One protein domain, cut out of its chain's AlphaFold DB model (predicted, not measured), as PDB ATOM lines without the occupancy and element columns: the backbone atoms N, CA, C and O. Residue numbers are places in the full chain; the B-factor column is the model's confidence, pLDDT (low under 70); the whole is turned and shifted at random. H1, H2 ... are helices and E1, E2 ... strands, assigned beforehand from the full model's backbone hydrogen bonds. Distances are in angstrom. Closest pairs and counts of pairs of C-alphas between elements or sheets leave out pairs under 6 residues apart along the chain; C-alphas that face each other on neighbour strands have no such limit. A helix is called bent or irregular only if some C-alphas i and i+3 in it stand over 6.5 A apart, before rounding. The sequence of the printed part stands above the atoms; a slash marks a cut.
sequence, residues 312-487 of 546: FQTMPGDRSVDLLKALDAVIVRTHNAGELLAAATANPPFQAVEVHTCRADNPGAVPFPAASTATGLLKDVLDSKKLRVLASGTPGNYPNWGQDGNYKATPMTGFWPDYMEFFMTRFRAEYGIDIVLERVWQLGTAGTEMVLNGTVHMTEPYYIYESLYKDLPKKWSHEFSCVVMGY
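Overview. This is residues 312 to 487 of the 546 residues of the protein "Hypothetical protein" of Polarella glacialis (UniProt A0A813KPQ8). What is the main picture? Helix H1 packs on strand E4, H3 on residues 318 to 326 of H1, and H4 crosses H1; the two-stranded sheets E1 E4 and E2 E3 come near each other through E1 and E2. What makes it up? The 176 printed residues, of mixed class, include five named helices and four named strands, in the order E1 H1 H2 H3 E2 H4 E3 H5 E4. The whole is compact and rounded, with a radius of gyration of the C-alphas of 15.4 A and spans of 41 by 37 by 32 A.

Arrangement. Which parts meet first? E1, residues 312 to 314, is antiparallel to E4, residues 479 to 487, with N 314 and O 479 within hydrogen-bond range at 2.8 A. H1, residues 318 to 336, irregular with C-alphas 319 and 322 7.6 A apart, touches H3, residues 376 to 384, about perpendicular at 76 degrees, with its residues 318 to 326 alone; the closest C-alphas are those of Arg 319 and Gly 376, 4.1 A. H4, residues 415 to 431, touches H2, residues 339 to 346, closest at the C-alphas of Phe 415 and Ala 343, 5.5 A. What follows? E2, residues 386 to 392, and E3, residues 436 to 442, are parallel, with N 389 and O 438 within hydrogen-bond range at 2.8 A; with H4 between, they form a strand-helix-strand unit with a right-handed crossover. H5, residues 444 to 452, touches no helix. Every O i to N i+4 pair is within hydrogen-bond range in H2, H3 and H4, against 13 of 15 in H1 and 4 of 5 in H5.

Along the chain. Where are the anchors? C-alpha 312 opens E1 at (9.482, 75.334, 4.864), and C-alpha 487 ends E4 at (7.771, 90.149, 4.733). Which are longest? H1 measures 27.8 A, H4 24.1 A and E4 20.3 A.

Size, cuts and confidence. Which links are long? Those from H2 to H3, E2 to H4 and H5 to E4. Is it whole? The printed part has no cut, and no printed residue is under 70 in pLDDT.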
ATOM      1  N   PHE A 312       9.581  76.573   4.107       96.25
ATOM      2  CA  PHE A 312       9.482  75.334   4.864       96.25
ATOM      3  C   PHE A 312      10.889  74.890   5.280       96.25
ATOM      4  O   PHE A 312      11.814  74.908   4.465       96.25
ATOM      5  N   GLN A 313      11.051  74.487   6.538       95.31
ATOM      6  CA  GLN A 313      12.298  73.930   7.069       95.31
ATOM      7  C   GLN A 313      12.122  72.423   7.242       95.31
ATOM      8  O   GLN A 313      11.121  71.991   7.816       95.31
ATOM      9  N   THR A 314      13.086  71.628   6.789       95.69
ATOM     10  CA  THR A 314      13.103  70.167   6.942       95.69
ATOM     11  C   THR A 314      14.402  69.709   7.598       95.69
ATOM     12  O   THR A 314      15.368  70.469   7.708       95.69
ATOM     13  N   MET A 315      14.457  68.439   8.008       94.75
ATOM     14  CA  MET A 315      15.719  67.835   8.443       94.75
ATOM     15  C   MET A 315      16.778  67.880   7.327       94.75
ATOM     16  O   MET A 315      16.408  67.868   6.148       94.75
ATOM     17  N   PRO A 316      18.077  67.891   7.666       90.12
ATOM     18  CA  PRO A 316      19.140  67.835   6.679       90.12
ATOM     19  C   PRO A 316      19.418  66.421   6.161       90.12
ATOM     20  O   PRO A 316      19.104  65.421   6.813       90.12
ATOM     21  N   GLY A 317      20.072  66.359   5.000       87.12
ATOM     22  CA  GLY A 317      20.592  65.128   4.406       87.12
ATOM     23  C   GLY A 317      19.572  64.305   3.617       87.12
ATOM     24  O   GLY A 317      18.434  64.710   3.390       87.12
ATOM     25  N   ASP A 318      19.995  63.110   3.204       88.88
ATOM     26  CA  ASP A 318      19.315  62.307   2.174       88.88
ATOM     27  C   ASP A 318      17.854  61.970   2.500       88.88
ATOM     28  O   ASP A 318      17.024  61.826   1.604       88.88
ATOM     29  N   ARG A 319      17.502  61.897   3.792       93.75
ATOM     30  CA  ARG A 319      16.136  61.580   4.233       93.75
ATOM     31  C   ARG A 319      15.104  62.644   3.852       93.75
ATOM     32  O   ARG A 319      13.923  62.309   3.817       93.75
ATOM     33  N   SER A 320      15.489  63.890   3.588       94.94
ATOM     34  CA  SER A 320      14.549  64.954   3.204       94.94
ATOM     35  C   SER A 320      14.576  65.298   1.717       94.94
ATOM     36  O   SER A 320      13.698  66.034   1.282       94.94
ATOM     37  N   VAL A 321      15.506  64.752   0.924       95.19
ATOM     38  CA  VAL A 321      15.722  65.148  -0.484       95.19
ATOM     39  C   VAL A 321      14.449  65.046  -1.324       95.19
ATOM     40  O   VAL A 321      14.077  66.013  -1.990       95.19
ATOM     41  N   ASP A 322      13.754  63.908  -1.277       97.75
ATOM     42  CA  ASP A 322      12.517  63.729  -2.043       97.75
ATOM     43  C   ASP A 322      11.390  64.622  -1.516       97.75
ATOM     44  O   ASP A 322      10.642  65.206  -2.297       97.75
ATOM     45  N   LEU A 323      11.292  64.803  -0.195       98.25
ATOM     46  CA  LEU A 323      10.293  65.709   0.362       98.25
ATOM     47  C   LEU A 323      10.559  67.142  -0.102       98.25
ATOM     48  O   LEU A 323       9.653  67.763  -0.635       98.25
ATOM     49  N   LEU A 324      11.787  67.642   0.020       96.81
ATOM     50  CA  LEU A 324      12.176  68.986  -0.414       96.81
ATOM     51  C   LEU A 324      11.882  69.225  -1.891       96.81
ATOM     52  O   LEU A 324      11.297  70.250  -2.226       96.81
ATOM     53  N   LYS A 325      12.207  68.270  -2.770       97.12
ATOM     54  CA  LYS A 325      11.853  68.362  -4.194       97.12
ATOM     55  C   LYS A 325      10.343  68.436  -4.405       97.12
ATOM     56  O   LYS A 325       9.892  69.215  -5.239       97.12
ATOM     57  N   ALA A 326       9.563  67.667  -3.642       98.31
ATOM     58  CA  ALA A 326       8.108  67.757  -3.672       98.31
ATOM     59  C   ALA A 326       7.604  69.123  -3.171       98.31
ATOM     60  O   ALA A 326       6.727  69.706  -3.804       98.31
ATOM     61  N   LEU A 327       8.174  69.670  -2.087       97.88
ATOM     62  CA  LEU A 327       7.829  71.007  -1.582       97.88
ATOM     63  C   LEU A 327       8.136  72.081  -2.631       97.88
ATOM     64  O   LEU A 327       7.266  72.882  -2.959       97.88
ATOM     65  N   ASP A 328       9.342  72.061  -3.200       97.50
ATOM     66  CA  ASP A 328       9.778  72.986  -4.249       97.50
ATOM     67  C   ASP A 328       8.848  72.916  -5.472       97.50
ATOM     68  O   ASP A 328       8.402  73.945  -5.983       97.50
ATOM     69  N   ALA A 329       8.482  71.703  -5.903       97.38
ATOM     70  CA  ALA A 329       7.544  71.467  -6.996       97.38
ATOM     71  C   ALA A 329       6.140  72.030  -6.717       97.38
ATOM     72  O   ALA A 329       5.524  72.587  -7.636       97.38
ATOM     73  N   VAL A 330       5.629  71.920  -5.483       97.75
ATOM     74  CA  VAL A 330       4.369  72.572  -5.089       97.75
ATOM     75  C   VAL A 330       4.518  74.086  -5.134       97.75
ATOM     76  O   VAL A 330       3.713  74.743  -5.787       97.75
ATOM     77  N   ILE A 331       5.549  74.640  -4.493       96.31
ATOM     78  CA  ILE A 331       5.745  76.092  -4.370       96.31
ATOM     79  C   ILE A 331       5.794  76.740  -5.754       96.31
ATOM     80  O   ILE A 331       5.017  77.653  -6.025       96.31
ATOM     81  N   VAL A 332       6.597  76.200  -6.674       94.75
ATOM     82  CA  VAL A 332       6.684  76.697  -8.058       94.75
ATOM     83  C   VAL A 332       5.326  76.690  -8.759       94.75
ATOM     84  O   VAL A 332       4.974  77.650  -9.442       94.75
ATOM     85  N   ARG A 333       4.519  75.642  -8.562       95.31
ATOM     86  CA  ARG A 333       3.165  75.570  -9.132       95.31
ATOM     87  C   ARG A 333       2.216  76.583  -8.493       95.31
ATOM     88  O   ARG A 333       1.453  77.201  -9.228       95.31
ATOM     89  N   THR A 334       2.283  76.784  -7.175       94.69
ATOM     90  CA  THR A 334       1.453  77.786  -6.480       94.69
ATOM     91  C   THR A 334       1.787  79.214  -6.922       94.69
ATOM     92  O   THR A 334       0.886  80.016  -7.163       94.69
ATOM     93  N   HIS A 335       3.075  79.517  -7.121       91.44
ATOM     94  CA  HIS A 335       3.530  80.819  -7.611       91.44
ATOM     95  C   HIS A 335       3.072  81.049  -9.056       91.44
ATOM     96  O   HIS A 335       2.415  82.048  -9.338       91.44
ATOM     97  N   ASN A 336       3.302  80.082  -9.954       91.31
ATOM     98  CA  ASN A 336       2.882  80.191 -11.357       91.31
ATOM     99  C   ASN A 336       1.357  80.283 -11.525       91.31
ATOM    100  O   ASN A 336       0.878  80.861 -12.499       91.31
ATOM    101  N   ALA A 337       0.586  79.720 -10.593       93.31
ATOM    102  CA  ALA A 337      -0.870  79.820 -10.585       93.31
ATOM    103  C   ALA A 337      -1.396  81.152 -10.011       93.31
ATOM    104  O   ALA A 337      -2.603  81.384 -10.044       93.31
ATOM    105  N   GLY A 338      -0.527  82.019  -9.475       92.00
ATOM    106  CA  GLY A 338      -0.925  83.266  -8.814       92.00
ATOM    107  C   GLY A 338      -1.633  83.054  -7.470       92.00
ATOM    108  O   GLY A 338      -2.309  83.956  -6.976       92.00
ATOM    109  N   GLU A 339      -1.491  81.874  -6.859       94.25
ATOM    110  CA  GLU A 339      -2.213  81.494  -5.634       94.25
ATOM    111  C   GLU A 339      -1.714  82.269  -4.406       94.25
ATOM    112  O   GLU A 339      -2.490  82.550  -3.493       94.25
ATOM    113  N   LEU A 340      -0.450  82.709  -4.417       90.44
ATOM    114  CA  LEU A 340       0.095  83.619  -3.407       90.44
ATOM    115  C   LEU A 340      -0.646  84.970  -3.408       90.44
ATOM    116  O   LEU A 340      -1.086  85.445  -2.359       90.44
ATOM    117  N   LEU A 341      -0.834  85.562  -4.593       89.38
ATOM    118  CA  LEU A 341      -1.570  86.817  -4.767       89.38
ATOM    119  C   LEU A 341      -3.054  86.646  -4.424       89.38
ATOM    120  O   LEU A 341      -3.647  87.529  -3.803       89.38
ATOM    121  N   ALA A 342      -3.653  85.510  -4.794       93.31
ATOM    122  CA  ALA A 342      -5.032  85.191  -4.440       93.31
ATOM    123  C   ALA A 342      -5.221  85.128  -2.913       93.31
ATOM    124  O   ALA A 342      -6.117  85.791  -2.386       93.31
ATOM    125  N   ALA A 343      -4.338  84.419  -2.199       93.56
ATOM    126  CA  ALA A 343      -4.360  84.346  -0.738       93.56
ATOM    127  C   ALA A 343      -4.164  85.727  -0.089       93.56
ATOM    128  O   ALA A 343      -4.875  86.074   0.854       93.56
ATOM    129  N   ALA A 344      -3.243  86.551  -0.602       90.88
ATOM    130  CA  ALA A 344      -3.027  87.910  -0.096       90.88
ATOM    131  C   ALA A 344      -4.258  88.810  -0.311       90.88
ATOM    132  O   ALA A 344      -4.690  89.510   0.605       90.88
ATOM    133  N   THR A 345      -4.870  88.741  -1.498       90.56
ATOM    134  CA  THR A 345      -6.053  89.537  -1.869       90.56
ATOM    135  C   THR A 345      -7.275  89.180  -1.026       90.56
ATOM    136  O   THR A 345      -8.061  90.061  -0.679       90.56
ATOM    137  N   ALA A 346      -7.433  87.904  -0.667       93.19
ATOM    138  CA  ALA A 346      -8.521  87.435   0.188       93.19
ATOM    139  C   ALA A 346      -8.394  87.903   1.650       93.19
ATOM    140  O   ALA A 346      -9.383  87.905   2.381       93.19
ATOM    141  N   ASN A 347      -7.201  88.336   2.071       90.69
ATOM    142  CA  ASN A 347      -6.883  88.637   3.465       90.69
ATOM    143  C   ASN A 347      -6.351  90.069   3.668       90.69
ATOM    144  O   ASN A 347      -5.278  90.253   4.247       90.69
ATOM    145  N   PRO A 348      -7.062  91.129   3.236       85.62
ATOM    146  CA  PRO A 348      -6.596  92.496   3.447       85.62
ATOM    147  C   PRO A 348      -6.488  92.824   4.953       85.62
ATOM    148  O   PRO A 348      -7.309  92.358   5.745       85.62
ATOM    149  N   PRO A 349      -5.514  93.651   5.381       80.56
ATOM    150  CA  PRO A 349      -4.540  94.395   4.577       80.56
ATOM    151  C   PRO A 349      -3.200  93.652   4.387       80.56
ATOM    152  O   PRO A 349      -2.150  94.293   4.374       80.56
ATOM    153  N   PHE A 350      -3.198  92.317   4.312       83.00
ATOM    154  CA  PHE A 350      -1.971  91.534   4.166       83.00
ATOM    155  C   PHE A 350      -1.146  91.962   2.942       83.00
ATOM    156  O   PHE A 350      -1.683  92.157   1.853       83.00
ATOM    157  N   GLN A 351       0.171  92.089   3.126       79.06
ATOM    158  CA  GLN A 351       1.134  92.316   2.048       79.06
ATOM    159  C   GLN A 351       2.360  91.446   2.273       79.06
ATOM    160  O   GLN A 351       2.815  91.259   3.406       79.06
ATOM    161  N   ALA A 352       2.900  90.966   1.167       82.62
ATOM    162  CA  ALA A 352       4.118  90.194   1.102       82.62
ATOM    163  C   ALA A 352       4.856  90.551  -0.179       82.62
ATOM    164  O   ALA A 352       4.235  90.966  -1.155       82.62
ATOM    165  N   VAL A 353       6.164  90.356  -0.155       84.19
ATOM    166  CA  VAL A 353       7.023  90.475  -1.326       84.19
ATOM    167  C   VAL A 353       7.301  89.069  -1.823       84.19
ATOM    168  O   VAL A 353       7.623  88.175  -1.034       84.19
ATOM    169  N   GLU A 354       7.173  88.847  -3.121       85.12
ATOM    170  CA  GLU A 354       7.574  87.580  -3.703       85.12
ATOM    171  C   GLU A 354       9.105  87.551  -3.824       85.12
ATOM    172  O   GLU A 354       9.735  88.378  -4.484       85.12
ATOM    173  N   VAL A 355       9.721  86.597  -3.125       86.81
ATOM    174  CA  VAL A 355      11.172  86.390  -3.127       86.81
ATOM    175  C   VAL A 355      11.440  85.088  -3.850       86.81
ATOM    176  O   VAL A 355      11.190  84.004  -3.318       86.81
ATOM    177  N   HIS A 356      11.955  85.173  -5.066       82.50
ATOM    178  CA  HIS A 356      12.134  83.978  -5.866       82.50
ATOM    179  C   HIS A 356      13.503  83.341  -5.638       82.50
ATOM    180  O   HIS A 356      14.537  83.819  -6.099       82.50
ATOM    181  N   THR A 357      13.514  82.182  -4.985       87.81
ATOM    182  CA  THR A 357      14.708  81.319  -4.931       87.81
ATOM    183  C   THR A 357      14.641  80.142  -5.907       87.81
ATOM    184  O   THR A 357      15.602  79.384  -6.007       87.81
ATOM    185  N   CYS A 358      13.506  79.951  -6.589       86.88
ATOM    186  CA  CYS A 358      13.235  78.785  -7.437       86.88
ATOM    187  C   CYS A 358      12.298  79.076  -8.618       86.88
ATOM    188  O   CYS A 358      11.477  78.232  -8.971       86.88
ATOM    189  N   ARG A 359      12.353  80.263  -9.221       82.44
ATOM    190  CA  ARG A 359      11.454  80.558 -10.335       82.44
ATOM    191  C   ARG A 359      11.726  79.635 -11.524       82.44
ATOM    192  O   ARG A 359      12.860  79.497 -11.978       82.44
ATOM    193  N   ALA A 360      10.660  79.029 -12.034       84.75
ATOM    194  CA  ALA A 360      10.666  78.288 -13.283       84.75
ATOM    195  C   ALA A 360       9.318  78.491 -13.977       84.75
ATOM    196  O   ALA A 360       8.299  77.972 -13.524       84.75
ATOM    197  N   ASP A 361       9.317  79.219 -15.094       84.62
ATOM    198  CA  ASP A 361       8.089  79.501 -15.850       84.62
ATOM    199  C   ASP A 361       7.446  78.213 -16.398       84.62
ATOM    200  O   ASP A 361       6.233  78.132 -16.569       84.62
ATOM    201  N   ASN A 362       8.256  77.174 -16.633       86.88
ATOM    202  CA  ASN A 362       7.793  75.828 -16.947       86.88
ATOM    203  C   ASN A 362       7.820  74.943 -15.682       86.88
ATOM    204  O   ASN A 362       8.903  74.484 -15.304       86.88
ATOM    205  N   PRO A 363       6.663  74.601 -15.074       89.00
ATOM    206  CA  PRO A 363       6.605  73.685 -13.931       89.00
ATOM    207  C   PRO A 363       7.225  72.305 -14.195       89.00
ATOM    208  O   PRO A 363       7.615  71.616 -13.256       89.00
ATOM    209  N   GLY A 364       7.328  71.885 -15.461       89.31
ATOM    210  CA  GLY A 364       7.982  70.636 -15.856       89.31
ATOM    211  C   GLY A 364       9.491  70.612 -15.595       89.31
ATOM    212  O   GLY A 364      10.053  69.533 -15.450       89.31
ATOM    213  N   ALA A 365      10.142  71.775 -15.464       90.19
ATOM    214  CA  ALA A 365      11.543  71.878 -15.035       90.19
ATOM    215  C   ALA A 365      11.730  71.573 -13.534       90.19
ATOM    216  O   ALA A 365      12.855  71.414 -13.058       90.19
ATOM    217  N   VAL A 366      10.619  71.486 -12.790       94.62
ATOM    218  CA  VAL A 366      10.566  71.198 -11.353       94.62
ATOM    219  C   VAL A 366       9.597  70.027 -11.121       94.62
ATOM    220  O   VAL A 366       8.482  70.209 -10.609       94.62
ATOM    221  N   PRO A 367       9.958  68.814 -11.584       95.56
ATOM    222  CA  PRO A 367       9.097  67.647 -11.470       95.56
ATOM    223  C   PRO A 367       8.939  67.210 -10.013       95.56
ATOM    224  O   PRO A 367       9.852  67.349  -9.197       95.56
ATOM    225  N   PHE A 368       7.784  66.626  -9.713       97.62
ATOM    226  CA  PHE A 368       7.586  65.886  -8.477       97.62
ATOM    227  C   PHE A 368       8.407  64.588  -8.493       97.62
ATOM    228  O   PHE A 368       8.478  63.922  -9.531       97.62
ATOM    229  N   PRO A 369       9.010  64.183  -7.363       97.50
ATOM    230  CA  PRO A 369       9.520  62.826  -7.212       97.50
ATOM    231  C   PRO A 369       8.397  61.801  -7.361       97.50
ATOM    232  O   PRO A 369       7.315  61.979  -6.796       97.50
ATOM    233  N   ALA A 370       8.659  60.715  -8.089       97.56
ATOM    234  CA  ALA A 370       7.672  59.666  -8.313       97.56
ATOM    235  C   ALA A 370       7.331  58.940  -7.003       97.56
ATOM    236  O   ALA A 370       8.220  58.454  -6.302       97.56
ATOM    237  N   ALA A 371       6.036  58.804  -6.704       97.12
ATOM    238  CA  ALA A 371       5.561  58.182  -5.465       97.12
ATOM    239  C   ALA A 371       6.063  56.737  -5.278       97.12
ATOM    240  O   ALA A 371       6.370  56.325  -4.163       97.12
ATOM    241  N   SER A 372       6.184  55.973  -6.369       97.06
ATOM    242  CA  SER A 372       6.616  54.568  -6.352       97.06
ATOM    243  C   SER A 372       8.085  54.370  -5.976       97.06
ATOM    244  O   SER A 372       8.454  53.287  -5.528       97.06
ATOM    245  N   THR A 373       8.920  55.394  -6.156       97.31
ATOM    246  CA  THR A 373      10.360  55.353  -5.865       97.31
ATOM    247  C   THR A 373      10.767  56.356  -4.792       97.31
ATOM    248  O   THR A 373      11.958  56.527  -4.550       97.31
ATOM    249  N   ALA A 374       9.799  57.033  -4.171       97.50
ATOM    250  CA  ALA A 374      10.051  58.004  -3.122       97.50
ATOM    251  C   ALA A 374      10.707  57.341  -1.904       97.50
ATOM    252  O   ALA A 374      10.381  56.214  -1.516       97.50
ATOM    253  N   THR A 375      11.608  58.077  -1.268       97.75
ATOM    254  CA  THR A 375      12.365  57.652  -0.092       97.75
ATOM    255  C   THR A 375      12.203  58.643   1.064       97.75
ATOM    256  O   THR A 375      11.554  59.687   0.946       97.75
ATOM    257  N   GLY A 376      12.760  58.290   2.227       97.44
ATOM    258  CA  GLY A 376      12.864  59.198   3.368       97.44
ATOM    259  C   GLY A 376      11.519  59.724   3.878       97.44
ATOM    260  O   GLY A 376      10.562  58.968   4.038       97.44
ATOM    261  N   LEU A 377      11.457  61.025   4.167       98.12
ATOM    262  CA  LEU A 377      10.270  61.680   4.717       98.12
ATOM    263  C   LEU A 377       9.100  61.716   3.728       98.12
ATOM    264  O   LEU A 377       7.959  61.616   4.165       98.12
ATOM    265  N   LEU A 378       9.349  61.815   2.415       98.56
ATOM    266  CA  LEU A 378       8.255  61.751   1.439       98.56
ATOM    267  C   LEU A 378       7.600  60.369   1.468       98.56
ATOM    268  O   LEU A 378       6.375  60.274   1.469       98.56
ATOM    269  N   LYS A 379       8.402  59.303   1.565       98.38
ATOM    270  CA  LYS A 379       7.869  57.951   1.740       98.38
ATOM    271  C   LYS A 379       7.017  57.825   3.007       98.38
ATOM    272  O   LYS A 379       5.934  57.255   2.924       98.38
ATOM    273  N   ASP A 380       7.448  58.392   4.139       98.38
ATOM    274  CA  ASP A 380       6.632  58.379   5.368       98.38
ATOM    275  C   ASP A 380       5.282  59.088   5.169       98.38
ATOM    276  O   ASP A 380       4.242  58.574   5.583       98.38
ATOM    277  N   VAL A 381       5.256  60.226   4.463       98.62
ATOM    278  CA  VAL A 381       4.005  60.927   4.117       98.62
ATOM    279  C   VAL A 381       3.095  60.050   3.253       98.62
ATOM    280  O   VAL A 381       1.895  59.971   3.513       98.62
ATOM    281  N   LEU A 382       3.652  59.382   2.238       98.56
ATOM    282  CA  LEU A 382       2.897  58.538   1.306       98.56
ATOM    283  C   LEU A 382       2.336  57.275   1.969       98.56
ATOM    284  O   LEU A 382       1.198  56.901   1.683       98.56
ATOM    285  N   ASP A 383       3.107  56.651   2.859       98.31
ATOM    286  CA  ASP A 383       2.703  55.444   3.587       98.31
ATOM    287  C   ASP A 383       1.678  55.773   4.686       98.31
ATOM    288  O   ASP A 383       0.694  55.056   4.863       98.31
ATOM    289  N   SER A 384       1.886  56.872   5.420       98.25
ATOM    290  CA  SER A 384       1.023  57.269   6.543       98.25
ATOM    291  C   SER A 384      -0.199  58.094   6.140       98.25
ATOM    292  O   SER A 384      -1.097  58.288   6.962       98.25
ATOM    293  N   LYS A 385      -0.217  58.612   4.904       98.50
ATOM    294  CA  LYS A 385      -1.208  59.572   4.385       98.50
ATOM    295  C   LYS A 385      -1.310  60.852   5.211       98.50
ATOM    296  O   LYS A 385      -2.359  61.494   5.275       98.50
ATOM    297  N   LYS A 386      -0.209  61.247   5.852       98.62
ATOM    298  CA  LYS A 386      -0.153  62.408   6.742       98.62
ATOM    299  C   LYS A 386       1.052  63.272   6.433       98.62
ATOM    300  O   LYS A 386       2.187  62.855   6.631       98.62
ATOM    301  N   LEU A 387       0.811  64.524   6.063       98.62
ATOM    302  CA  LEU A 387       1.845  65.551   6.047       98.62
ATOM    303  C   LEU A 387       1.856  66.271   7.400       98.62
ATOM    304  O   LEU A 387       1.122  67.231   7.619       98.62
ATOM    305  N   ARG A 388       2.673  65.772   8.332       98.50
ATOM    306  CA  ARG A 388       2.935  66.415   9.631       98.50
ATOM    307  C   ARG A 388       3.772  67.688   9.480       98.50
ATOM    308  O   ARG A 388       4.918  67.599   9.034       98.50
ATOM    309  N   VAL A 389       3.230  68.828   9.904       97.44
ATOM    310  CA  VAL A 389       3.894  70.139   9.870       97.44
ATOM    311  C   VAL A 389       4.034  70.730  11.270       97.44
ATOM    312  O   VAL A 389       3.088  70.702  12.058       97.44
ATOM    313  N   LEU A 390       5.202  71.283  11.593       96.25
ATOM    314  CA  LEU A 390       5.412  72.019  12.835       96.25
ATOM    315  C   LEU A 390       4.716  73.378  12.761       96.25
ATOM    316  O   LEU A 390       5.109  74.239  11.973       96.25
ATOM    317  N   ALA A 391       3.758  73.602  13.653       94.19
ATOM    318  CA  ALA A 391       3.062  74.869  13.799       94.19
ATOM    319  C   ALA A 391       3.400  75.532  15.146       94.19
ATOM    320  O   ALA A 391       3.519  74.871  16.176       94.19
ATOM    321  N   SER A 392       3.562  76.855  15.142       89.19
ATOM    322  CA  SER A 392       3.824  77.653  16.339       89.19
ATOM    323  C   SER A 392       2.561  77.773  17.189       89.19
ATOM    324  O   SER A 392       1.589  78.397  16.777       89.19
ATOM    325  N   GLY A 393       2.584  77.227  18.399       87.94
ATOM    326  CA  GLY A 393       1.477  77.296  19.356       87.94
ATOM    327  C   GLY A 393       1.546  76.141  20.346       87.94
ATOM    328  O   GLY A 393       2.533  75.412  20.377       87.94
ATOM    329  N   THR A 394       0.500  75.946  21.142       84.94
ATOM    330  CA  THR A 394       0.366  74.749  21.986       84.94
ATOM    331  C   THR A 394      -1.012  74.126  21.803       84.94
ATOM    332  O   THR A 394      -1.966  74.844  21.470       84.94
ATOM    333  N   PRO A 395      -1.174  72.818  22.071       82.31
ATOM    334  CA  PRO A 395      -2.501  72.241  22.252       82.31
ATOM    335  C   PRO A 395      -3.290  73.071  23.278       82.31
ATOM    336  O   PRO A 395      -2.798  73.340  24.373       82.31
ATOM    337  N   GLY A 396      -4.475  73.553  22.900       80.88
ATOM    338  CA  GLY A 396      -5.326  74.393  23.755       80.88
ATOM    339  C   GLY A 396      -5.051  75.904  23.722       80.88
ATOM    340  O   GLY A 396      -5.848  76.663  24.268       80.88
ATOM    341  N   ASN A 397      -3.994  76.372  23.051       86.75
ATOM    342  CA  ASN A 397      -3.756  77.804  22.830       86.75
ATOM    343  C   ASN A 397      -3.204  78.062  21.423       86.75
ATOM    344  O   ASN A 397      -2.007  78.281  21.219       86.75
ATOM    345  N   TYR A 398      -4.101  78.016  20.441       90.44
ATOM    346  CA  TYR A 398      -3.754  78.295  19.051       90.44
ATOM    347  C   TYR A 398      -3.560  79.797  18.821       90.44
ATOM    348  O   TYR A 398      -4.309  80.606  19.383       90.44
ATOM    349  N   PRO A 399      -2.581  80.202  17.998       89.44
ATOM    350  CA  PRO A 399      -2.369  81.607  17.692       89.44
ATOM    351  C   PRO A 399      -3.555  82.214  16.929       89.44
ATOM    352  O   PRO A 399      -4.209  81.569  16.110       89.44
ATOM    353  N   ASN A 400      -3.795  83.498  17.177       90.44
ATOM    354  CA  ASN A 400      -4.608  84.344  16.315       90.44
ATOM    355  C   ASN A 400      -3.803  85.608  16.007       90.44
ATOM    356  O   ASN A 400      -3.609  86.453  16.880       90.44
ATOM    357  N   TRP A 401      -3.315  85.702  14.776       86.62
ATOM    358  CA  TRP A 401      -2.515  86.813  14.267       86.62
ATOM    359  C   TRP A 401      -3.328  87.752  13.361       86.62
ATOM    360  O   TRP A 401      -2.754  88.594  12.672       86.62
ATOM    361  N   GLY A 402      -4.661  87.632  13.373       88.19
ATOM    362  CA  GLY A 402      -5.551  88.396  12.502       88.19
ATOM    363  C   GLY A 402      -5.502  87.882  11.066       88.19
ATOM    364  O   GLY A 402      -5.566  86.675  10.841       88.19
ATOM    365  N   GLN A 403      -5.369  88.798  10.106       88.75
ATOM    366  CA  GLN A 403      -5.336  88.501   8.668       88.75
ATOM    367  C   GLN A 403      -4.211  87.540   8.255       88.75
ATOM    368  O   GLN A 403      -4.359  86.816   7.279       88.75
ATOM    369  N   ASP A 404      -3.105  87.488   9.003       89.06
ATOM    370  CA  ASP A 404      -2.011  86.549   8.738       89.06
ATOM    371  C   ASP A 404      -2.434  85.095   9.028       89.06
ATOM    372  O   ASP A 404      -1.996  84.168   8.351       89.06
ATOM    373  N   GLY A 405      -3.296  84.876  10.026       93.00
ATOM    374  CA  GLY A 405      -3.761  83.543  10.403       93.00
ATOM    375  C   GLY A 405      -4.503  83.512  11.737       93.00
ATOM    376  O   GLY A 405      -3.931  83.784  12.795       93.00
ATOM    377  N   ASN A 406      -5.766  83.104  11.702       94.38
ATOM    378  CA  ASN A 406      -6.584  82.764  12.855       94.38
ATOM    379  C   ASN A 406      -6.733  81.242  12.963       94.38
ATOM    380  O   ASN A 406      -7.648  80.630  12.405       94.38
ATOM    381  N   TYR A 407      -5.852  80.632  13.753       94.62
ATOM    382  CA  TYR A 407      -5.824  79.186  13.969       94.62
ATOM    383  C   TYR A 407      -6.791  78.725  15.070       94.62
ATOM    384  O   TYR A 407      -6.854  77.537  15.381       94.62
ATOM    385  N   LYS A 408      -7.560  79.652  15.660       93.94
ATOM    386  CA  LYS A 408      -8.671  79.339  16.572       93.94
ATOM    387  C   LYS A 408      -9.985  79.076  15.828       93.94
ATOM    388  O   LYS A 408     -10.908  78.535  16.428       93.94
ATOM    389  N   ALA A 409     -10.092  79.486  14.563       93.62
ATOM    390  CA  ALA A 409     -11.281  79.268  13.744       93.62
ATOM    391  C   ALA A 409     -11.367  77.821  13.225       93.62
ATOM    392  O   ALA A 409     -10.373  77.098  13.168       93.62
ATOM    393  N   THR A 410     -12.572  77.382  12.854       91.56
ATOM    394  CA  THR A 410     -12.811  76.090  12.189       91.56
ATOM    395  C   THR A 410     -13.790  76.295  11.023       91.56
ATOM    396  O   THR A 410     -14.967  76.542  11.286       91.56
ATOM    397  N   PRO A 411     -13.339  76.205   9.754       92.69
ATOM    398  CA  PRO A 411     -11.942  76.036   9.332       92.69
ATOM    399  C   PRO A 411     -11.055  77.219   9.764       92.69
ATOM    400  O   PRO A 411     -11.553  78.302  10.065       92.69
ATOM    401  N   MET A 412      -9.742  76.989   9.846       95.56
ATOM    402  CA  MET A 412      -8.762  78.051  10.116       95.56
ATOM    403  C   MET A 412      -8.816  79.084   8.982       95.56
ATOM    404  O   MET A 412      -9.001  78.698   7.832       95.56
ATOM    405  N   THR A 413      -8.650  80.370   9.295       96.38
ATOM    406  CA  THR A 413      -8.774  81.466   8.314       96.38
ATOM    407  C   THR A 413      -7.547  82.367   8.313       96.38
ATOM    408  O   THR A 413      -6.775  82.355   9.272       96.38
ATOM    409  N   GLY A 414      -7.365  83.177   7.273       95.50
ATOM    410  CA  GLY A 414      -6.215  84.070   7.130       95.50
ATOM    411  C   GLY A 414      -5.274  83.615   6.020       95.50
ATOM    412  O   GLY A 414      -5.394  82.507   5.497       95.50
ATOM    413  N   PHE A 415      -4.284  84.449   5.715       95.25
ATOM    414  CA  PHE A 415      -3.351  84.224   4.617       95.25
ATOM    415  C   PHE A 415      -2.642  82.865   4.688       95.25
ATOM    416  O   PHE A 415      -2.635  82.129   3.704       95.25
ATOM    417  N   TRP A 416      -2.034  82.515   5.829       95.69
ATOM    418  CA  TRP A 416      -1.257  81.275   5.933       95.69
ATOM    419  C   TRP A 416      -2.128  80.013   5.826       95.69
ATOM    420  O   TRP A 416      -1.739  79.108   5.085       95.69
ATOM    421  N   PRO A 417      -3.299  79.922   6.493       96.81
ATOM    422  CA  PRO A 417      -4.255  78.847   6.234       96.81
ATOM    423  C   PRO A 417      -4.691  78.739   4.768       96.81
ATOM    424  O   PRO A 417      -4.649  77.633   4.229       96.81
ATOM    425  N   ASP A 418      -5.027  79.855   4.117       97.25
ATOM    426  CA  ASP A 418      -5.465  79.864   2.715       97.25
ATOM    427  C   ASP A 418      -4.337  79.415   1.769       97.25
ATOM    428  O   ASP A 418      -4.543  78.556   0.912       97.25
ATOM    429  N   TYR A 419      -3.110  79.918   1.969       97.06
ATOM    430  CA  TYR A 419      -1.928  79.473   1.222       97.06
ATOM    431  C   TYR A 419      -1.671  77.973   1.403       97.06
ATOM    432  O   TYR A 419      -1.398  77.264   0.432       97.06
ATOM    433  N   MET A 420      -1.787  77.461   2.632       98.00
ATOM    434  CA  MET A 420      -1.597  76.036   2.898       98.00
ATOM    435  C   MET A 420      -2.679  75.160   2.260       98.00
ATOM    436  O   MET A 420      -2.392  74.008   1.937       98.00
ATOM    437  N   GLU A 421      -3.888  75.671   2.028       97.69
ATOM    438  CA  GLU A 421      -4.908  74.930   1.280       97.69
ATOM    439  C   GLU A 421      -4.574  74.859  -0.217       97.69
ATOM    440  O   GLU A 421      -4.683  73.783  -0.814       97.69
ATOM    441  N   PHE A 422      -4.072  75.944  -0.818       97.88
ATOM    442  CA  PHE A 422      -3.530  75.906  -2.184       97.88
ATOM    443  C   PHE A 422      -2.359  74.925  -2.292       97.88
ATOM    444  O   PHE A 422      -2.358  74.042  -3.156       97.88
ATOM    445  N   PHE A 423      -1.412  75.006  -1.353       98.12
ATOM    446  CA  PHE A 423      -0.294  74.071  -1.247       98.12
ATOM    447  C   PHE A 423      -0.791  72.618  -1.202       98.12
ATOM    448  O   PHE A 423      -0.380  71.784  -2.014       98.12
ATOM    449  N   MET A 424      -1.717  72.305  -0.289       98.38
ATOM    450  CA  MET A 424      -2.233  70.946  -0.121       98.38
ATOM    451  C   MET A 424      -3.056  70.480  -1.315       98.38
ATOM    452  O   MET A 424      -2.994  69.301  -1.650       98.38
ATOM    453  N   THR A 425      -3.777  71.371  -1.995       98.31
ATOM    454  CA  THR A 425      -4.493  71.050  -3.237       98.31
ATOM    455  C   THR A 425      -3.527  70.540  -4.302       98.31
ATOM    456  O   THR A 425      -3.762  69.488  -4.898       98.31
ATOM    457  N   ARG A 426      -2.398  71.229  -4.505       97.88
ATOM    458  CA  ARG A 426      -1.361  70.815  -5.463       97.88
ATOM    459  C   ARG A 426      -0.650  69.536  -5.025       97.88
ATOM    460  O   ARG A 426      -0.450  68.650  -5.849       97.88
ATOM    461  N   PHE A 427      -0.320  69.412  -3.739       98.44
ATOM    462  CA  PHE A 427       0.333  68.217  -3.194       98.44
ATOM    463  C   PHE A 427      -0.554  66.967  -3.332       98.44
ATOM    464  O   PHE A 427      -0.094  65.912  -3.761       98.44
ATOM    465  N   ARG A 428      -1.850  67.092  -3.024       98.62
ATOM    466  CA  ARG A 428      -2.849  66.016  -3.150       98.62
ATOM    467  C   ARG A 428      -3.141  65.646  -4.596       98.62
ATOM    468  O   ARG A 428      -3.384  64.475  -4.872       98.62
ATOM    469  N   ALA A 429      -3.126  66.618  -5.508       98.00
ATOM    470  CA  ALA A 429      -3.305  66.350  -6.932       98.00
ATOM    471  C   ALA A 429      -2.214  65.418  -7.485       98.00
ATOM    472  O   ALA A 429      -2.509  64.603  -8.352       98.00
ATOM    473  N   GLU A 430      -0.989  65.510  -6.957       98.12
ATOM    474  CA  GLU A 430       0.111  64.614  -7.324       98.12
ATOM    475  C   GLU A 430       0.060  63.280  -6.562       98.12
ATOM    476  O   GLU A 430       0.168  62.210  -7.158       98.12
ATOM    477  N   TYR A 431      -0.094  63.326  -5.236       98.44
ATOM    478  CA  TYR A 431       0.194  62.171  -4.375       98.44
ATOM    479  C   TYR A 431      -1.031  61.443  -3.806       98.44
ATOM    480  O   TYR A 431      -0.884  60.362  -3.230       98.44
ATOM    481  N   GLY A 432      -2.231  62.001  -3.969       97.31
ATOM    482  CA  GLY A 432      -3.488  61.418  -3.497       97.31
ATOM    483  C   GLY A 432      -4.300  62.363  -2.611       97.31
ATOM    484  O   GLY A 432      -3.775  63.025  -1.714       97.31
ATOM    485  N   ILE A 433      -5.616  62.396  -2.846       96.62
ATOM    486  CA  ILE A 433      -6.575  63.239  -2.109       96.62
ATOM    487  C   ILE A 433      -6.749  62.821  -0.641       96.62
ATOM    488  O   ILE A 433      -7.200  63.612   0.182       96.62
ATOM    489  N   ASP A 434      -6.369  61.590  -0.308       97.75
ATOM    490  CA  ASP A 434      -6.442  61.005   1.028       97.75
ATOM    491  C   ASP A 434      -5.338  61.502   1.977       97.75
ATOM    492  O   ASP A 434      -5.405  61.242   3.177       97.75
ATOM    493  N   ILE A 435      -4.349  62.253   1.477       98.56
ATOM    494  CA  ILE A 435      -3.297  62.843   2.311       98.56
ATOM    495  C   ILE A 435      -3.850  64.016   3.130       98.56
ATOM    496  O   ILE A 435      -4.327  65.029   2.602       98.56
ATOM    497  N   VAL A 436      -3.724  63.918   4.451       98.06
ATOM    498  CA  VAL A 436      -4.191  64.932   5.404       98.06
ATOM    499  C   VAL A 436      -3.025  65.784   5.905       98.06
ATOM    500  O   VAL A 436      -1.947  65.272   6.207       98.06
ATOM    501  N   LEU A 437      -3.247  67.095   6.022       98.00
ATOM    502  CA  LEU A 437      -2.326  68.007   6.697       98.00
ATOM    503  C   LEU A 437      -2.515  67.883   8.215       98.00
ATOM    504  O   LEU A 437      -3.587  68.195   8.734       98.00
ATOM    505  N   GLU A 438      -1.480  67.450   8.931       97.56
ATOM    506  CA  GLU A 438      -1.498  67.311  10.391       97.56
ATOM    507  C   GLU A 438      -0.595  68.378  11.018       97.56
ATOM    508  O   GLU A 438       0.625  68.335  10.883       97.56
ATOM    509  N   ARG A 439      -1.180  69.354  11.719       95.94
ATOM    510  CA  ARG A 439      -0.410  70.384  12.434       95.94
ATOM    511  C   ARG A 439       0.003  69.885  13.810       95.94
ATOM    512  O   ARG A 439      -0.846  69.582  14.646       95.94
ATOM    513  N   VAL A 440       1.305  69.869  14.058       95.75
ATOM    514  CA  VAL A 440       1.902  69.550  15.353       95.75
ATOM    515  C   VAL A 440       2.290  70.855  16.039       95.75
ATOM    516  O   VAL A 440       3.211  71.550  15.612       95.75
ATOM    517  N   TRP A 441       1.540  71.210  17.082       94.25
ATOM    518  CA  TRP A 441       1.648  72.489  17.784       94.25
ATOM    519  C   TRP A 441       2.728  72.451  18.856       94.25
ATOM    520  O   TRP A 441       2.570  71.740  19.850       94.25
ATOM    521  N   GLN A 442       3.794  73.230  18.676       90.44
ATOM    522  CA  GLN A 442       4.855  73.355  19.672       90.44
ATOM    523  C   GLN A 442       5.483  74.755  19.672       90.44
ATOM    524  O   GLN A 442       5.539  75.435  18.647       90.44
ATOM    525  N   LEU A 443       5.987  75.183  20.833       78.38
ATOM    526  CA  LEU A 443       6.752  76.423  20.993       78.38
ATOM    527  C   LEU A 443       8.254  76.149  21.164       78.38
ATOM    528  O   LEU A 443       8.672  75.114  21.684       78.38
ATOM    529  N   GLY A 444       9.069  77.135  20.780       71.12
ATOM    530  CA  GLY A 444      10.495  77.186  21.105       71.12
ATOM    531  C   GLY A 444      11.360  76.101  20.449       71.12
ATOM    532  O   GLY A 444      11.053  75.566  19.383       71.12
ATOM    533  N   THR A 445      12.488  75.793  21.093       71.38
ATOM    534  CA  THR A 445      13.525  74.879  20.578       71.38
ATOM    535  C   THR A 445      13.052  73.433  20.462       71.38
ATOM    536  O   THR A 445      13.480  72.735  19.547       71.38
ATOM    537  N   ALA A 446      12.120  73.004  21.317       77.25
ATOM    538  CA  ALA A 446      11.549  71.661  21.278       77.25
ATOM    539  C   ALA A 446      10.883  71.347  19.928       77.25
ATOM    540  O   ALA A 446      11.047  70.248  19.413       77.25
ATOM    541  N   GLY A 447      10.202  72.322  19.314       83.44
ATOM    542  CA  GLY A 447       9.633  72.143  17.975       83.44
ATOM    543  C   GLY A 447      10.707  71.975  16.898       83.44
ATOM    544  O   GLY A 447      10.571  71.149  16.002       83.44
ATOM    545  N   THR A 448      11.816  72.710  17.019       86.12
ATOM    546  CA  THR A 448      12.935  72.622  16.064       86.12
ATOM    547  C   THR A 448      13.604  71.240  16.109       86.12
ATOM    548  O   THR A 448      13.884  70.666  15.063       86.12
ATOM    549  N   GLU A 449      13.774  70.645  17.295       91.50
ATOM    550  CA  GLU A 449      14.302  69.275  17.438       91.50
ATOM    551  C   GLU A 449      13.417  68.221  16.747       91.50
ATOM    552  O   GLU A 449      13.931  67.265  16.166       91.50
ATOM    553  N   MET A 450      12.090  68.403  16.760       94.38
ATOM    554  CA  MET A 450      11.155  67.492  16.082       94.38
ATOM    555  C   MET A 450      11.320  67.515  14.560       94.38
ATOM    556  O   MET A 450      11.106  66.494  13.909       94.38
ATOM    557  N   VAL A 451      11.680  68.670  13.988       94.75
ATOM    558  CA  VAL A 451      11.996  68.780  12.556       94.75
ATOM    559  C   VAL A 451      13.312  68.063  12.281       94.75
ATOM    560  O   VAL A 451      13.369  67.225  11.391       94.75
ATOM    561  N   LEU A 452      14.352  68.330  13.077       94.06
ATOM    562  CA  LEU A 452      15.695  67.769  12.878       94.06
ATOM    563  C   LEU A 452      15.754  66.243  12.997       94.06
ATOM    564  O   LEU A 452      16.528  65.605  12.286       94.06
ATOM    565  N   ASN A 453      14.941  65.646  13.869       93.81
ATOM    566  CA  ASN A 453      14.886  64.191  14.024       93.81
ATOM    567  C   ASN A 453      13.875  63.503  13.078       93.81
ATOM    568  O   ASN A 453      13.842  62.270  13.009       93.81
ATOM    569  N   GLY A 454      13.082  64.277  12.327       94.31
ATOM    570  CA  GLY A 454      12.074  63.785  11.386       94.31
ATOM    571  C   GLY A 454      10.761  63.313  12.025       94.31
ATOM    572  O   GLY A 454       9.989  62.633  11.357       94.31
ATOM    573  N   THR A 455      10.489  63.649  13.293       95.31
ATOM    574  CA  THR A 455       9.181  63.397  13.942       95.31
ATOM    575  C   THR A 455       8.063  64.174  13.243       95.31
ATOM    576  O   THR A 455       6.935  63.697  13.115       95.31
ATOM    577  N   VAL A 456       8.383  65.379  12.779       96.88
ATOM    578  CA  VAL A 456       7.559  66.161  11.851       96.88
ATOM    579  C   VAL A 456       8.326  66.321  10.548       96.88
ATOM    580  O   VAL A 456       9.554  66.393  10.550       96.88
ATOM    581  N   HIS A 457       7.613  66.362   9.427       98.12
ATOM    582  CA  HIS A 457       8.255  66.334   8.114       98.12
ATOM    583  C   HIS A 457       8.849  67.690   7.735       98.12
ATOM    584  O   HIS A 457       9.899  67.761   7.100       98.12
ATOM    585  N   MET A 458       8.159  68.764   8.119       97.31
ATOM    586  CA  MET A 458       8.544  70.135   7.810       97.31
ATOM    587  C   MET A 458       7.951  71.119   8.819       97.31
ATOM    588  O   MET A 458       7.091  70.749   9.618       97.31
ATOM    589  N   THR A 459       8.370  72.379   8.784       96.44
ATOM    590  CA  THR A 459       7.661  73.476   9.462       96.44
ATOM    591  C   THR A 459       6.485  73.986   8.644       96.44
ATOM    592  O   THR A 459       6.367  73.676   7.472       96.44
ATOM    593  N   GLU A 460       5.627  74.813   9.228       95.38
ATOM    594  CA  GLU A 460       4.811  75.750   8.448       95.38
ATOM    595  C   GLU A 460       5.709  76.759   7.693       95.38
ATOM    596  O   GLU A 460       6.837  77.024   8.134       95.38
ATOM    597  N   PRO A 461       5.241  77.364   6.583       93.56
ATOM    598  CA  PRO A 461       6.075  78.241   5.768       93.56
ATOM    599  C   PRO A 461       6.327  79.601   6.421       93.56
ATOM    600  O   PRO A 461       7.303  80.255   6.083       93.56
ATOM    601  N   TYR A 462       5.514  80.020   7.400       91.25
ATOM    602  CA  TYR A 462       5.690  81.300   8.099       91.25
ATOM    603  C   TYR A 462       6.930  81.370   9.000       91.25
ATOM    604  O   TYR A 462       7.220  82.429   9.571       91.25
ATOM    605  N   TYR A 463       7.663  80.268   9.173       88.06
ATOM    606  CA  TYR A 463       8.918  80.274   9.913       88.06
ATOM    607  C   TYR A 463       9.977  81.114   9.180       88.06
ATOM    608  O   TYR A 463      10.114  81.064   7.960       88.06
ATOM    609  N   ILE A 464      10.718  81.910   9.953       83.88
ATOM    610  CA  ILE A 464      11.754  82.822   9.450       83.88
ATOM    611  C   ILE A 464      12.954  82.020   8.943       83.88
ATOM    612  O   ILE A 464      13.473  81.171   9.682       83.88
ATOM    613  N   TYR A 465      13.427  82.324   7.731       83.94
ATOM    614  CA  TYR A 465      14.616  81.693   7.157       83.94
ATOM    615  C   TYR A 465      15.868  82.004   7.993       83.94
ATOM    616  O   TYR A 465      16.557  81.089   8.439       83.94
ATOM    617  N   GLU A 466      16.128  83.280   8.283       78.56
ATOM    618  CA  GLU A 466      17.311  83.783   8.997       78.56
ATOM    619  C   GLU A 466      17.328  83.529  10.519       78.56
ATOM    620  O   GLU A 466      17.996  84.241  11.267       78.56
ATOM    621  N   SER A 467      16.600  82.525  11.009       78.56
ATOM    622  CA  SER A 467      16.545  82.210  12.441       78.56
ATOM    623  C   SER A 467      17.770  81.426  12.936       78.56
ATOM    624  O   SER A 467      18.478  80.776  12.164       78.56
ATOM    625  N   LEU A 468      18.015  81.476  14.252       80.88
ATOM    626  CA  LEU A 468      19.074  80.716  14.919       80.88
ATOM    627  C   LEU A 468      18.526  79.441  15.575       80.88
ATOM    628  O   LEU A 468      17.374  79.381  16.015       80.88
ATOM    629  N   TYR A 469      19.377  78.429  15.694       84.25
ATOM    630  CA  TYR A 469      19.164  77.233  16.499       84.25
ATOM    631  C   TYR A 469      20.467  76.878  17.213       84.25
ATOM    632  O   TYR A 469      21.511  76.763  16.577       84.25
ATOM    633  N   LYS A 470      20.401  76.740  18.547       84.12
ATOM    634  CA  LYS A 470      21.585  76.592  19.417       84.12
ATOM    635  C   LYS A 470      22.649  77.658  19.113       84.12
ATOM    636  O   LYS A 470      23.818  77.345  18.938       84.12
ATOM    637  N   ASP A 471      22.188  78.904  18.987       80.38
ATOM    638  CA  ASP A 471      22.994  80.081  18.646       80.38
ATOM    639  C   ASP A 471      23.699  80.048  17.277       80.38
ATOM    640  O   ASP A 471      24.441  80.968  16.973       80.38
ATOM    641  N   LEU A 472      23.426  79.067  16.414       83.69
ATOM    642  CA  LEU A 472      23.972  78.997  15.056       83.69
ATOM    643  C   LEU A 472      22.887  79.275  14.006       83.69
ATOM    644  O   LEU A 472      21.713  78.992  14.261       83.69
ATOM    645  N   PRO A 473      23.232  79.784  12.807       86.75
ATOM    646  CA  PRO A 473      22.275  79.929  11.714       86.75
ATOM    647  C   PRO A 473      21.552  78.613  11.413       86.75
ATOM    648  O   PRO A 473      22.189  77.577  11.203       86.75
ATOM    649  N   LYS A 474      20.215  78.631  11.333       88.00
ATOM    650  CA  LYS A 474      19.446  77.423  10.990       88.00
ATOM    651  C   LYS A 474      19.812  76.857   9.624       88.00
ATOM    652  O   LYS A 474      19.749  75.643   9.470       88.00
ATOM    653  N   LYS A 475      20.278  77.690   8.687       88.38
ATOM    654  CA  LYS A 475      20.856  77.266   7.397       88.38
ATOM    655  C   LYS A 475      21.924  76.171   7.542       88.38
ATOM    656  O   LYS A 475      22.092  75.365   6.639       88.38
ATOM    657  N   TRP A 476      22.640  76.123   8.665       88.56
ATOM    658  CA  TRP A 476      23.693  75.129   8.900       88.56
ATOM    659  C   TRP A 476      23.182  73.815   9.501       88.56
ATOM    660  O   TRP A 476      23.917  72.835   9.545       88.56
ATOM    661  N   SER A 477      21.940  73.784   9.988       89.62
ATOM    662  CA  SER A 477      21.346  72.609  10.641       89.62
ATOM    663  C   SER A 477      20.096  72.080   9.942       89.62
ATOM    664  O   SER A 477      19.726  70.938  10.184       89.62
ATOM    665  N   HIS A 478      19.452  72.877   9.095       92.38
ATOM    666  CA  HIS A 478      18.211  72.542   8.408       92.38
ATOM    667  C   HIS A 478      18.385  72.669   6.904       92.38
ATOM    668  O   HIS A 478      19.174  73.481   6.422       92.38
ATOM    669  N   GLU A 479      17.557  71.930   6.182       92.62
ATOM    670  CA  GLU A 479      17.317  72.192   4.772       92.62
ATOM    671  C   GLU A 479      16.067  73.050   4.623       92.62
ATOM    672  O   GLU A 479      15.156  73.015   5.452       92.62
ATOM    673  N   PHE A 480      16.034  73.847   3.564       94.12
ATOM    674  CA  PHE A 480      14.956  74.794   3.316       94.12
ATOM    675  C   PHE A 480      14.342  74.495   1.962       94.12
ATOM    676  O   PHE A 480      15.076  74.216   1.012       94.12
ATOM    677  N   SER A 481      13.026  74.625   1.832       95.44
ATOM    678  CA  SER A 481      12.369  74.664   0.524       95.44
ATOM    679  C   SER A 481      12.759  75.925  -0.256       95.44
ATOM    680  O   SER A 481      13.563  76.761   0.180       95.44
ATOM    681  N   CYS A 482      12.178  76.100  -1.432       94.50
ATOM    682  CA  CYS A 482      12.025  77.413  -2.040       94.50
ATOM    683  C   CYS A 482      11.379  78.396  -1.054       94.50
ATOM    684  O   CYS A 482      10.532  78.011  -0.242       94.50
ATOM    685  N   VAL A 483      11.791  79.659  -1.115       93.94
ATOM    686  CA  VAL A 483      11.117  80.737  -0.399       93.94
ATOM    687  C   VAL A 483       9.722  80.898  -0.992       93.94
ATOM    688  O   VAL A 483       9.563  81.003  -2.205       93.94
ATOM    689  N   VAL A 484       8.726  80.879  -0.113       93.81
ATOM    690  CA  VAL A 484       7.317  81.103  -0.443       93.81
ATOM    691  C   VAL A 484       7.072  82.591  -0.666       93.81
ATOM    692  O   VAL A 484       6.419  82.999  -1.615       93.81
ATOM    693  N   MET A 485       7.595  83.420   0.232       91.94
ATOM    694  CA  MET A 485       7.446  84.875   0.205       91.94
ATOM    695  C   MET A 485       8.399  85.507   1.221       91.94
ATOM    696  O   MET A 485       9.035  84.804   2.009       91.94
ATOM    697  N   GLY A 486       8.489  86.829   1.243       89.25
ATOM    698  CA  GLY A 486       9.138  87.575   2.308       89.25
ATOM    699  C   GLY A 486       8.235  88.666   2.869       89.25
ATOM    700  O   GLY A 486       7.457  89.287   2.149       89.25
ATOM    701  N   TYR A 487       8.360  88.938   4.167       85.88
ATOM    702  CA  TYR A 487       7.771  90.149   4.733       85.88
ATOM    703  C   TYR A 487       8.734  91.310   4.552       85.88
ATOM    704  O   TYR A 487       9.841  91.271   5.096       85.88
TER     705      TYR A 487